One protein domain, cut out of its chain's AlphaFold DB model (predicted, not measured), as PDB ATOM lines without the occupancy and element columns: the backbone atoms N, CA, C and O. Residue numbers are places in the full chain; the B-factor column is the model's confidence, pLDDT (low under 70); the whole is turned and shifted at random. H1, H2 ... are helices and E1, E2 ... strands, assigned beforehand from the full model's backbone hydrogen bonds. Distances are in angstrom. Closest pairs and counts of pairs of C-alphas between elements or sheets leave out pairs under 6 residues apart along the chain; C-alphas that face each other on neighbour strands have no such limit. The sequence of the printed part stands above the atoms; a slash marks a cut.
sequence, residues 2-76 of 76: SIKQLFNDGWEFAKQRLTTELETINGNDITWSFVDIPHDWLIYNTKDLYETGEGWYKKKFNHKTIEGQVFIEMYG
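AT A GLANCE: This is residues 2 to 76 of the 76 residues of an uncharacterized protein of Epulopiscium sp (UniProt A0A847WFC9). With little regular structure, this is a small three-stranded sheet with long loops reaching away to opposite ends: residues 36 to 53 to one, residues 59 to 76, folding back, to the other. Short H1 lies off the sheet. The 75 printed residues hold E1, H1, E2, E3 in chain order, only 18 in named elements, class mixed; the sheet, E2 E1 E3, is antiparallel. The whole is loose, radius of gyration of the C-alphas 15.2 A, and elongated, 46 by 30 by 19 A.

HOW THE PARTS SIT: Start at inner strand E1, residues 11 to 16. Edge strand E3, residues 54 to 58, is antiparallel to it at 154 degrees; N 14 and O 56 are 3.0 A apart, within hydrogen-bond range. Edge strand E2, residues 33 to 35, is antiparallel to E1 at 125 degrees, with N 33 and O 13 at 2.9 A. H1, residues 22 to 25, is only just not on the sheet, with 4 pairs of C-alphas within 10 A; it is too short for an O i to N i+4 pair.

IN THESE COORDINATES: Find C-alpha 11 at (49.877, 3.471, -52.936); E1 runs 16.1 A from there. E3 runs 13.3 A to C-alpha 58 at (45.239, 0.237, -51.893).

THE WHOLE: The C-alphas farthest apart, Lys 47 and Glu 67, are 48.8 A apart. The printed part has no cut; E2 to E3 is a long link, and its residues 43 to 48 stand free. pLDDT is under 70 at residues 26 to 28 and 64 to 66.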
ATOM      1  N   SER A   2      67.003 -15.109 -53.157       82.00
ATOM      2  CA  SER A   2      65.804 -14.279 -52.990       82.00
ATOM      3  C   SER A   2      66.037 -12.908 -53.625       82.00
ATOM      4  O   SER A   2      67.155 -12.394 -53.617       82.00
ATOM      5  N   ILE A   3      64.986 -12.331 -54.204       86.75
ATOM      6  CA  ILE A   3      64.991 -10.962 -54.725       86.75
ATOM      7  C   ILE A   3      64.182 -10.118 -53.747       86.75
ATOM      8  O   ILE A   3      63.040 -10.460 -53.448       86.75
ATOM      9  N   LYS A   4      64.767  -9.021 -53.261       90.81
ATOM     10  CA  LYS A   4      64.088  -8.055 -52.394       90.81
ATOM     11  C   LYS A   4      64.017  -6.707 -53.096       90.81
ATOM     12  O   LYS A   4      65.022  -6.223 -53.610       90.81
ATOM     13  N   GLN A   5      62.823  -6.128 -53.141       90.69
ATOM     14  CA  GLN A   5      62.551  -4.844 -53.781       90.69
ATOM     15  C   GLN A   5      61.695  -3.994 -52.848       90.69
ATOM     16  O   GLN A   5      60.856  -4.532 -52.126       90.69
ATOM     17  N   LEU A   6      61.919  -2.678 -52.860       93.44
ATOM     18  CA  LEU A   6      61.040  -1.753 -52.156       93.44
ATOM     19  C   LEU A   6      59.648  -1.799 -52.784       93.44
ATOM     20  O   LEU A   6      59.503  -1.889 -54.005       93.44
ATOM     21  N   PHE A   7      58.635  -1.730 -51.931       93.69
ATOM     22  CA  PHE A   7      57.235  -1.801 -52.329       93.69
ATOM     23  C   PHE A   7      56.467  -0.560 -51.860       93.69
ATOM     24  O   PHE A   7      55.294  -0.639 -51.508       93.69
ATOM     25  N   ASN A   8      57.153   0.585 -51.834       95.44
ATOM     26  CA  ASN A   8      56.700   1.803 -51.161       95.44
ATOM     27  C   ASN A   8      55.915   2.760 -52.069       95.44
ATOM     28  O   ASN A   8      55.180   3.602 -51.564       95.44
ATOM     29  N   ASP A   9      56.047   2.620 -53.388       95.00
ATOM     30  CA  ASP A   9      55.499   3.585 -54.347       95.00
ATOM     31  C   ASP A   9      54.103   3.188 -54.831       95.00
ATOM     32  O   ASP A   9      53.751   2.006 -54.854       95.00
ATOM     33  N   GLY A  10      53.328   4.155 -55.333       95.75
ATOM     34  CA  GLY A  10      52.061   3.906 -56.033       95.75
ATOM     35  C   GLY A  10      50.960   3.337 -55.138       95.75
ATOM     36  O   GLY A  10      50.164   2.513 -55.599       95.75
ATOM     37  N   TRP A  11      50.964   3.729 -53.866       97.06
ATOM     38  CA  TRP A  11      49.877   3.471 -52.936       97.06
ATOM     39  C   TRP A  11      48.841   4.588 -53.007       97.06
ATOM     40  O   TRP A  11      49.141   5.749 -53.276       97.06
ATOM     41  N   GLU A  12      47.598   4.214 -52.755       96.25
ATOM     42  CA  GLU A  12      46.483   5.115 -52.537       96.25
ATOM     43  C   GLU A  12      45.969   4.911 -51.111       96.25
ATOM     44  O   GLU A  12      45.912   3.784 -50.616       96.25
ATOM     45  N   PHE A  13      45.553   5.995 -50.471       95.25
ATOM     46  CA  PHE A  13      44.978   6.009 -49.139       95.25
ATOM     47  C   PHE A  13      43.559   6.574 -49.171       95.25
ATOM     48  O   PHE A  13      43.265   7.524 -49.904       95.25
ATOM     49  N   ALA A  14      42.687   5.998 -48.350       92.69
ATOM     50  CA  ALA A  14      41.373   6.543 -48.058       92.69
ATOM     51  C   ALA A  14      41.090   6.415 -46.561       92.69
ATOM     52  O   ALA A  14      41.176   5.332 -45.981       92.69
ATOM     53  N   LYS A  15      40.708   7.531 -45.944       91.12
ATOM     54  CA  LYS A  15      40.210   7.544 -44.572       91.12
ATOM     55  C   LYS A  15      38.727   7.195 -44.570       91.12
ATOM     56  O   LYS A  15      37.961   7.767 -45.343       91.12
ATOM     57  N   GLN A  16      38.335   6.273 -43.703       87.12
ATOM     58  CA  GLN A  16      36.977   5.765 -43.584       87.12
ATOM     59  C   GLN A  16      36.408   6.024 -42.192       87.12
ATOM     60  O   GLN A  16      37.130   6.277 -41.222       87.12
ATOM     61  N   ARG A  17      35.078   5.962 -42.101       84.62
ATOM     62  CA  ARG A  17      34.406   5.895 -40.802       84.62
ATOM     63  C   ARG A  17      34.728   4.556 -40.152       84.62
ATOM     64  O   ARG A  17      34.955   3.576 -40.854       84.62
ATOM     65  N   LEU A  18      34.706   4.523 -38.825       86.00
ATOM     66  CA  LEU A  18      34.807   3.267 -38.090       86.00
ATOM     67  C   LEU A  18      33.721   2.293 -38.558       86.00
ATOM     68  O   LEU A  18      32.615   2.719 -38.898       86.00
ATOM     69  N   THR A  19      34.065   1.009 -38.547       84.94
ATOM     70  CA  THR A  19      33.231  -0.119 -38.960       84.94
ATOM     71  C   THR A  19      32.781  -0.049 -40.419       84.94
ATOM     72  O   THR A  19      31.674  -0.479 -40.738       84.94
ATOM     73  N   THR A  20      33.604   0.509 -41.315       81.50
ATOM     74  CA  THR A  20      33.286   0.482 -42.749       81.50
ATOM     75  C   THR A  20      33.556  -0.917 -43.293       81.50
ATOM     76  O   THR A  20      34.685  -1.404 -43.276       81.50
ATOM     77  N   GLU A  21      32.512  -1.584 -43.780       84.19
ATOM     78  CA  GLU A  21      32.635  -2.932 -44.331       84.19
ATOM     79  C   GLU A  21      33.387  -2.939 -45.667       84.19
ATOM     80  O   GLU A  21      33.238  -2.030 -46.486       84.19
ATOM     81  N   LEU A  22      34.128  -4.023 -45.925       77.81
ATOM     82  CA  LEU A  22      34.904  -4.210 -47.157       77.81
ATOM     83  C   LEU A  22      34.051  -4.066 -48.430       77.81
ATOM     84  O   LEU A  22      34.531  -3.574 -49.446       77.81
ATOM     85  N   GLU A  23      32.782  -4.473 -48.391       78.88
ATOM     86  CA  GLU A  23      31.866  -4.390 -49.535       78.88
ATOM     87  C   GLU A  23      31.583  -2.942 -49.952       78.88
ATOM     88  O   GLU A  23      31.522  -2.639 -51.145       78.88
ATOM     89  N   THR A  24      31.531  -2.029 -48.977       74.94
ATOM     90  CA  THR A  24      31.359  -0.582 -49.195       74.94
ATOM     91  C   THR A  24      32.515  -0.004 -50.016       74.94
ATOM     92  O   THR A  24      32.371   1.009 -50.697       74.94
ATOM     93  N   ILE A  25      33.668  -0.678 -50.009       70.19
ATOM     94  CA  ILE A  25      34.918  -0.164 -50.568       70.19
ATOM     95  C   ILE A  25      35.055  -0.380 -52.063       70.19
ATOM     96  O   ILE A  25      35.763   0.363 -52.744       70.19
ATOM     97  N   ASN A  26      34.309  -1.347 -52.588       69.00
ATOM     98  CA  ASN A  26      34.150  -1.527 -54.025       69.00
ATOM     99  C   ASN A  26      33.086  -0.585 -54.616       69.00
ATOM    100  O   ASN A  26      32.892  -0.581 -55.832       69.00
ATOM    101  N   GLY A  27      32.402   0.203 -53.780       68.94
ATOM    102  CA  GLY A  27      31.502   1.260 -54.223       68.94
ATOM    103  C   GLY A  27      32.259   2.433 -54.851       68.94
ATOM    104  O   GLY A  27      33.392   2.743 -54.486       68.94
ATOM    105  N   ASN A  28      31.609   3.131 -55.784       67.19
ATOM    106  CA  ASN A  28      32.172   4.313 -56.452       67.19
ATOM    107  C   ASN A  28      32.331   5.537 -55.525       67.19
ATOM    108  O   ASN A  28      32.840   6.566 -55.963       67.19
ATOM    109  N   ASP A  29      31.914   5.436 -54.261       79.31
ATOM    110  CA  ASP A  29      31.810   6.573 -53.341       79.31
ATOM    111  C   ASP A  29      33.093   6.838 -52.535       79.31
ATOM    112  O   ASP A  29      33.187   7.835 -51.815       79.31
ATOM    113  N   ILE A  30      34.113   5.980 -52.656       86.00
ATOM    114  CA  ILE A  30      35.383   6.184 -51.957       86.00
ATOM    115  C   ILE A  30      36.337   7.032 -52.782       86.00
ATOM    116  O   ILE A  30      36.795   6.649 -53.861       86.00
ATOM    117  N   THR A  31      36.722   8.163 -52.196       89.00
ATOM    118  CA  THR A  31      37.794   9.004 -52.721       89.00
ATOM    119  C   THR A  31      39.144   8.483 -52.243       89.00
ATOM    120  O   THR A  31      39.454   8.509 -51.053       89.00
ATOM    121  N   TRP A  32      39.950   8.026 -53.194       93.25
ATOM    122  CA  TRP A  32      41.314   7.561 -52.974       93.25
ATOM    123  C   TRP A  32      42.313   8.664 -53.331       93.25
ATOM    124  O   TRP A  32      42.164   9.323 -54.358       93.25
ATOM    125  N   SER A  33      43.334   8.857 -52.496       94.06
ATOM    126  CA  SER A  33      44.412   9.830 -52.725       94.06
ATOM    127  C   SER A  33      45.758   9.125 -52.798       94.06
ATOM    128  O   SER A  33      46.036   8.273 -51.960       94.06
ATOM    129  N   PHE A  34      46.601   9.466 -53.772       96.00
ATOM    130  CA  PHE A  34      47.955   8.911 -53.847       96.00
ATOM    131  C   PHE A  34      48.795   9.332 -52.638       96.00
ATOM    132  O   PHE A  34      48.751  10.493 -52.229       96.00
ATOM    133  N   VAL A  35      49.560   8.384 -52.093       95.69
ATOM    134  CA  VAL A  35      50.477   8.593 -50.966       95.69
ATOM    135  C   VAL A  35      51.773   7.811 -51.173       95.69
ATOM    136  O   VAL A  35      51.774   6.739 -51.784       95.69
ATOM    137  N   ASP A  36      52.859   8.333 -50.611       92.31
ATOM    138  CA  ASP A  36      54.142   7.636 -50.514       92.31
ATOM    139  C   ASP A  36      54.254   6.941 -49.153       92.31
ATOM    140  O   ASP A  36      53.823   7.487 -48.140       92.31
ATOM    141  N   ILE A  37      54.834   5.739 -49.112       94.56
ATOM    142  CA  ILE A  37      55.083   4.998 -47.865       94.56
ATOM    143  C   ILE A  37      56.545   5.211 -47.419       94.56
ATOM    144  O   ILE A  37      57.456   5.032 -48.235       94.56
ATOM    145  N   PRO A  38      56.818   5.526 -46.134       94.56
ATOM    146  CA  PRO A  38      55.897   5.544 -44.989       94.56
ATOM    147  C   PRO A  38      54.926   6.733 -44.990       94.56
ATOM    148  O   PRO A  38      55.306   7.847 -45.332       94.56
ATOM    149  N   HIS A  39      53.686   6.485 -44.555       92.81
ATOM    150  CA  HIS A  39      52.616   7.482 -44.503       92.81
ATOM    151  C   HIS A  39      51.949   7.509 -43.124       92.81
ATOM    152  O   HIS A  39      51.632   6.461 -42.563       92.81
ATOM    153  N   ASP A  40      51.682   8.715 -42.629       90.56
ATOM    154  CA  ASP A  40      50.861   8.981 -41.449       90.56
ATOM    155  C   ASP A  40      49.800  10.020 -41.839       90.56
ATOM    156  O   ASP A  40      50.129  11.114 -42.305       90.56
ATOM    157  N   TRP A  41      48.517   9.679 -41.685       88.88
ATOM    158  CA  TRP A  41      47.425  10.547 -42.135       88.88
ATOM    159  C   TRP A  41      47.201  11.770 -41.232       88.88
ATOM    160  O   TRP A  41      46.488  12.691 -41.633       88.88
ATOM    161  N   LEU A  42      47.776  11.797 -40.025       87.75
ATOM    162  CA  LEU A  42      47.674  12.914 -39.078       87.75
ATOM    163  C   LEU A  42      48.874  13.858 -39.149       87.75
ATOM    164  O   LEU A  42      48.836  14.916 -38.526       87.75
ATOM    165  N   ILE A  43      49.900  13.545 -39.949       83.56
ATOM    166  CA  ILE A  43      51.171  14.286 -39.956       83.56
ATOM    167  C   ILE A  43      51.017  15.788 -40.241       83.56
ATOM    168  O   ILE A  43      51.792  16.606 -39.747       83.56
ATOM    169  N   TYR A  44      49.995  16.171 -41.009       81.19
ATOM    170  CA  TYR A  44      49.725  17.569 -41.341       81.19
ATOM    171  C   TYR A  44      48.966  18.319 -40.236       81.19
ATOM    172  O   TYR A  44      49.010  19.550 -40.192       81.19
ATOM    173  N   ASN A  45      48.284  17.612 -39.332       82.62
ATOM    174  CA  ASN A  45      47.548  18.210 -38.224       82.62
ATOM    175  C   ASN A  45      48.414  18.266 -36.962       82.62
ATOM    176  O   ASN A  45      48.177  17.583 -35.971       82.62
ATOM    177  N   THR A  46      49.409  19.151 -36.970       83.25
ATOM    178  CA  THR A  46      50.377  19.281 -35.869       83.25
ATOM    179  C   THR A  46      49.768  19.723 -34.529       83.25
ATOM    180  O   THR A  46      50.490  19.819 -33.541       83.25
ATOM    181  N   LYS A  47      48.474  20.066 -34.488       86.19
ATOM    182  CA  LYS A  47      47.753  20.490 -33.278       86.19
ATOM    183  C   LYS A  47      46.853  19.400 -32.700       86.19
ATOM    184  O   LYS A  47      46.414  19.549 -31.565       86.19
ATOM    185  N   ASP A  48      46.582  18.349 -33.467       82.12
ATOM    186  CA  ASP A  48      45.712  17.246 -33.078       82.12
ATOM    187  C   ASP A  48      46.167  15.970 -33.804       82.12
ATOM    188  O   ASP A  48      45.724  15.642 -34.906       82.12
ATOM    189  N   LEU A  49      47.157  15.317 -33.189       82.75
ATOM    190  CA  LEU A  49      47.897  14.171 -33.728       82.75
ATOM    191  C   LEU A  49      47.273  12.821 -33.345       82.75
ATOM    192  O   LEU A  49      47.883  11.781 -33.583       82.75
ATOM    193  N   TYR A  50      46.086  12.819 -32.735       84.31
ATOM    194  CA  TYR A  50      45.424  11.596 -32.295       84.31
ATOM    195  C   TYR A  50      43.971  11.578 -32.733       84.31
ATOM    196  O   TYR A  50      43.153  12.369 -32.279       84.31
ATOM    197  N   GLU A  51      43.634  10.604 -33.567       84.44
ATOM    198  CA  GLU A  51      42.264  10.385 -33.998       84.44
ATOM    199  C   GLU A  51      41.963   8.891 -34.067       84.44
ATOM    200  O   GLU A  51      42.735   8.113 -34.629       84.44
ATOM    201  N   THR A  52      40.809   8.496 -33.531       88.25
ATOM    202  CA  THR A  52      40.282   7.143 -33.710       88.25
ATOM    203  C   THR A  52      39.548   7.067 -35.044       88.25
ATOM    204  O   THR A  52      38.516   7.711 -35.228       88.25
ATOM    205  N   GLY A  53      40.048   6.245 -35.962       87.31
ATOM    206  CA  GLY A  53      39.446   6.059 -37.276       87.31
ATOM    207  C   GLY A  53      40.005   4.842 -38.001       87.31
ATOM    208  O   GLY A  53      40.890   4.153 -37.496       87.31
ATOM    209  N   GLU A  54      39.484   4.593 -39.199       89.81
ATOM    210  CA  GLU A  54      39.951   3.530 -40.087       89.81
ATOM    211  C   GLU A  54      40.667   4.133 -41.295       89.81
ATOM    212  O   GLU A  54      40.145   5.015 -41.977       89.81
ATOM    213  N   GLY A  55      41.873   3.647 -41.570       90.56
ATOM    214  CA  GLY A  55      42.663   4.035 -42.729       90.56
ATOM    215  C   GLY A  55      42.874   2.840 -43.644       90.56
ATOM    216  O   GLY A  55      43.342   1.794 -43.201       90.56
ATOM    217  N   TRP A  56      42.542   3.000 -44.918       92.00
ATOM    218  CA  TRP A  56      42.644   1.941 -45.912       92.00
ATOM    219  C   TRP A  56      43.722   2.281 -46.932       92.00
ATOM    220  O   TRP A  56      43.768   3.400 -47.440       92.00
ATOM    221  N   TYR A  57      44.561   1.297 -47.253       93.94
ATOM    222  CA  TYR A  57      45.624   1.405 -48.248       93.94
ATOM    223  C   TYR A  57      45.337   0.470 -49.424       93.94
ATOM    224  O   TYR A  57      45.004  -0.700 -49.235       93.94
ATOM    225  N   LYS A  58      45.484   0.975 -50.650       93.19
ATOM    226  CA  LYS A  58      45.239   0.237 -51.893       93.19
ATOM    227  C   LYS A  58      46.414   0.427 -52.840       93.19
ATOM    228  O   LYS A  58      46.872   1.542 -53.053       93.19
ATOM    229  N   LYS A  59      46.874  -0.660 -53.455       93.69
ATOM    230  CA  LYS A  59      47.895  -0.627 -54.503       93.69
ATOM    231  C   LYS A  59      47.555  -1.626 -55.592       93.69
ATOM    232  O   LYS A  59      47.323  -2.801 -55.322       93.69
ATOM    233  N   LYS A  60      47.579  -1.166 -56.841       92.69
ATOM    234  CA  LYS A  60      47.559  -2.042 -58.017       92.69
ATOM    235  C   LYS A  60      48.995  -2.279 -58.464       92.69
ATOM    236  O   LYS A  60      49.772  -1.338 -58.613       92.69
ATOM    237  N   PHE A  61      49.361  -3.537 -58.663       90.44
ATOM    238  CA  PHE A  61      50.684  -3.912 -59.139       90.44
ATOM    239  C   PHE A  61      50.584  -5.140 -60.036       90.44
ATOM    240  O   PHE A  61      49.698  -5.975 -59.874       90.44
ATOM    241  N   ASN A  62      51.504  -5.241 -60.989       86.62
ATOM    242  CA  ASN A  62      51.611  -6.424 -61.825       86.62
ATOM    243  C   ASN A  62      52.469  -7.452 -61.100       86.62
ATOM    244  O   ASN A  62      53.654  -7.214 -60.848       86.62
ATOM    245  N   HIS A  63      51.885  -8.606 -60.804       73.44
ATOM    246  CA  HIS A  63      52.662  -9.775 -60.440       73.44
ATOM    247  C   HIS A  63      53.418 -10.234 -61.693       73.44
ATOM    248  O   HIS A  63      52.838 -10.842 -62.594       73.44
ATOM    249  N   LYS A  64      54.709  -9.887 -61.799       68.62
ATOM    250  CA  LYS A  64      55.587 -10.529 -62.790       68.62
ATOM    251  C   LYS A  64      55.568 -12.033 -62.521       68.62
ATOM    252  O   LYS A  64      55.373 -12.431 -61.379       68.62
ATOM    253  N   THR A  65      55.770 -12.857 -63.546       62.91
ATOM    254  CA  THR A  65      55.887 -14.312 -63.385       62.91
ATOM    255  C   THR A  65      57.106 -14.621 -62.515       62.91
ATOM    256  O   THR A  65      58.222 -14.755 -63.008       62.91
ATOM    257  N   ILE A  66      56.909 -14.629 -61.201       66.06
ATOM    258  CA  ILE A  66      57.885 -15.073 -60.222       66.06
ATOM    259  C   ILE A  66      57.593 -16.556 -60.046       66.06
ATOM    260  O   ILE A  66      56.521 -16.932 -59.573       66.06
ATOM    261  N   GLU A  67      58.514 -17.411 -60.479       74.69
ATOM    262  CA  GLU A  67      58.461 -18.821 -60.107       74.69
ATOM    263  C   GLU A  67      58.740 -18.922 -58.601       74.69
ATOM    264  O   GLU A  67      59.825 -18.566 -58.137       74.69
ATOM    265  N   GLY A  68      57.749 -19.362 -57.821       80.69
ATOM    266  CA  GLY A  68      57.882 -19.572 -56.377       80.69
ATOM    267  C   GLY A  68      56.925 -18.738 -55.525       80.69
ATOM    268  O   GLY A  68      55.807 -18.434 -55.930       80.69
ATOM    269  N   GLN A  69      57.348 -18.436 -54.295       86.88
ATOM    270  CA  GLN A  69      56.544 -17.725 -53.298       86.88
ATOM    271  C   GLN A  69      56.892 -16.235 -53.271       86.88
ATOM    272  O   GLN A  69      58.058 -15.856 -53.376       86.88
ATOM    273  N   VAL A  70      55.870 -15.405 -53.079       87.94
ATOM    274  CA  VAL A  70      55.996 -13.953 -52.933       87.94
ATOM    275  C   VAL A  70      55.541 -13.564 -51.536       87.94
ATOM    276  O   VAL A  70      54.479 -13.982 -51.084       87.94
ATOM    277  N   PHE A  71      56.345 -12.739 -50.873       90.69
ATOM    278  CA  PHE A  71      56.060 -12.209 -49.548       90.69
ATOM    279  C   PHE A  71      55.989 -10.687 -49.618       90.69
ATOM    280  O   PHE A  71      56.821 -10.055 -50.270       90.69
ATOM    281  N   ILE A  72      55.003 -10.108 -48.935       91.56
ATOM    282  CA  ILE A  72      54.957  -8.674 -48.652       91.56
ATOM    283  C   ILE A  72      55.379  -8.515 -47.197       91.56
ATOM    284  O   ILE A  72      54.685  -8.962 -46.288       91.56
ATOM    285  N   GLU A  73      56.543  -7.911 -46.993       93.69
ATOM    286  CA  GLU A  73      57.058  -7.600 -45.665       93.69
ATOM    287  C   GLU A  73      56.626  -6.179 -45.294       93.69
ATOM    288  O   GLU A  73      56.962  -5.223 -45.994       93.69
ATOM    289  N   MET A  74      55.867  -6.051 -44.207       92.12
ATOM    290  CA  MET A  74      55.423  -4.764 -43.673       92.12
ATOM    291  C   MET A  74      56.220  -4.429 -42.416       92.12
ATOM    292  O   MET A  74      56.364  -5.269 -41.528       92.12
ATOM    293  N   TYR A  75      56.716  -3.196 -42.350       88.25
ATOM    294  CA  TYR A  75      57.404  -2.646 -41.187       88.25
ATOM    295  C   TYR A  75      56.506  -1.573 -40.571       88.25
ATOM    296  O   TYR A  75      56.018  -0.707 -41.299       88.25
ATOM    297  N   GLY A  76      56.268  -1.663 -39.263       81.94
ATOM    298  CA  GLY A  76      55.446  -0.741 -38.480       81.94
ATOM    299  C   GLY A  76      56.116  -0.387 -37.166       81.94
ATOM    300  O   GLY A  76      57.052  -1.125 -36.775       81.94
TER     301      GLY A  76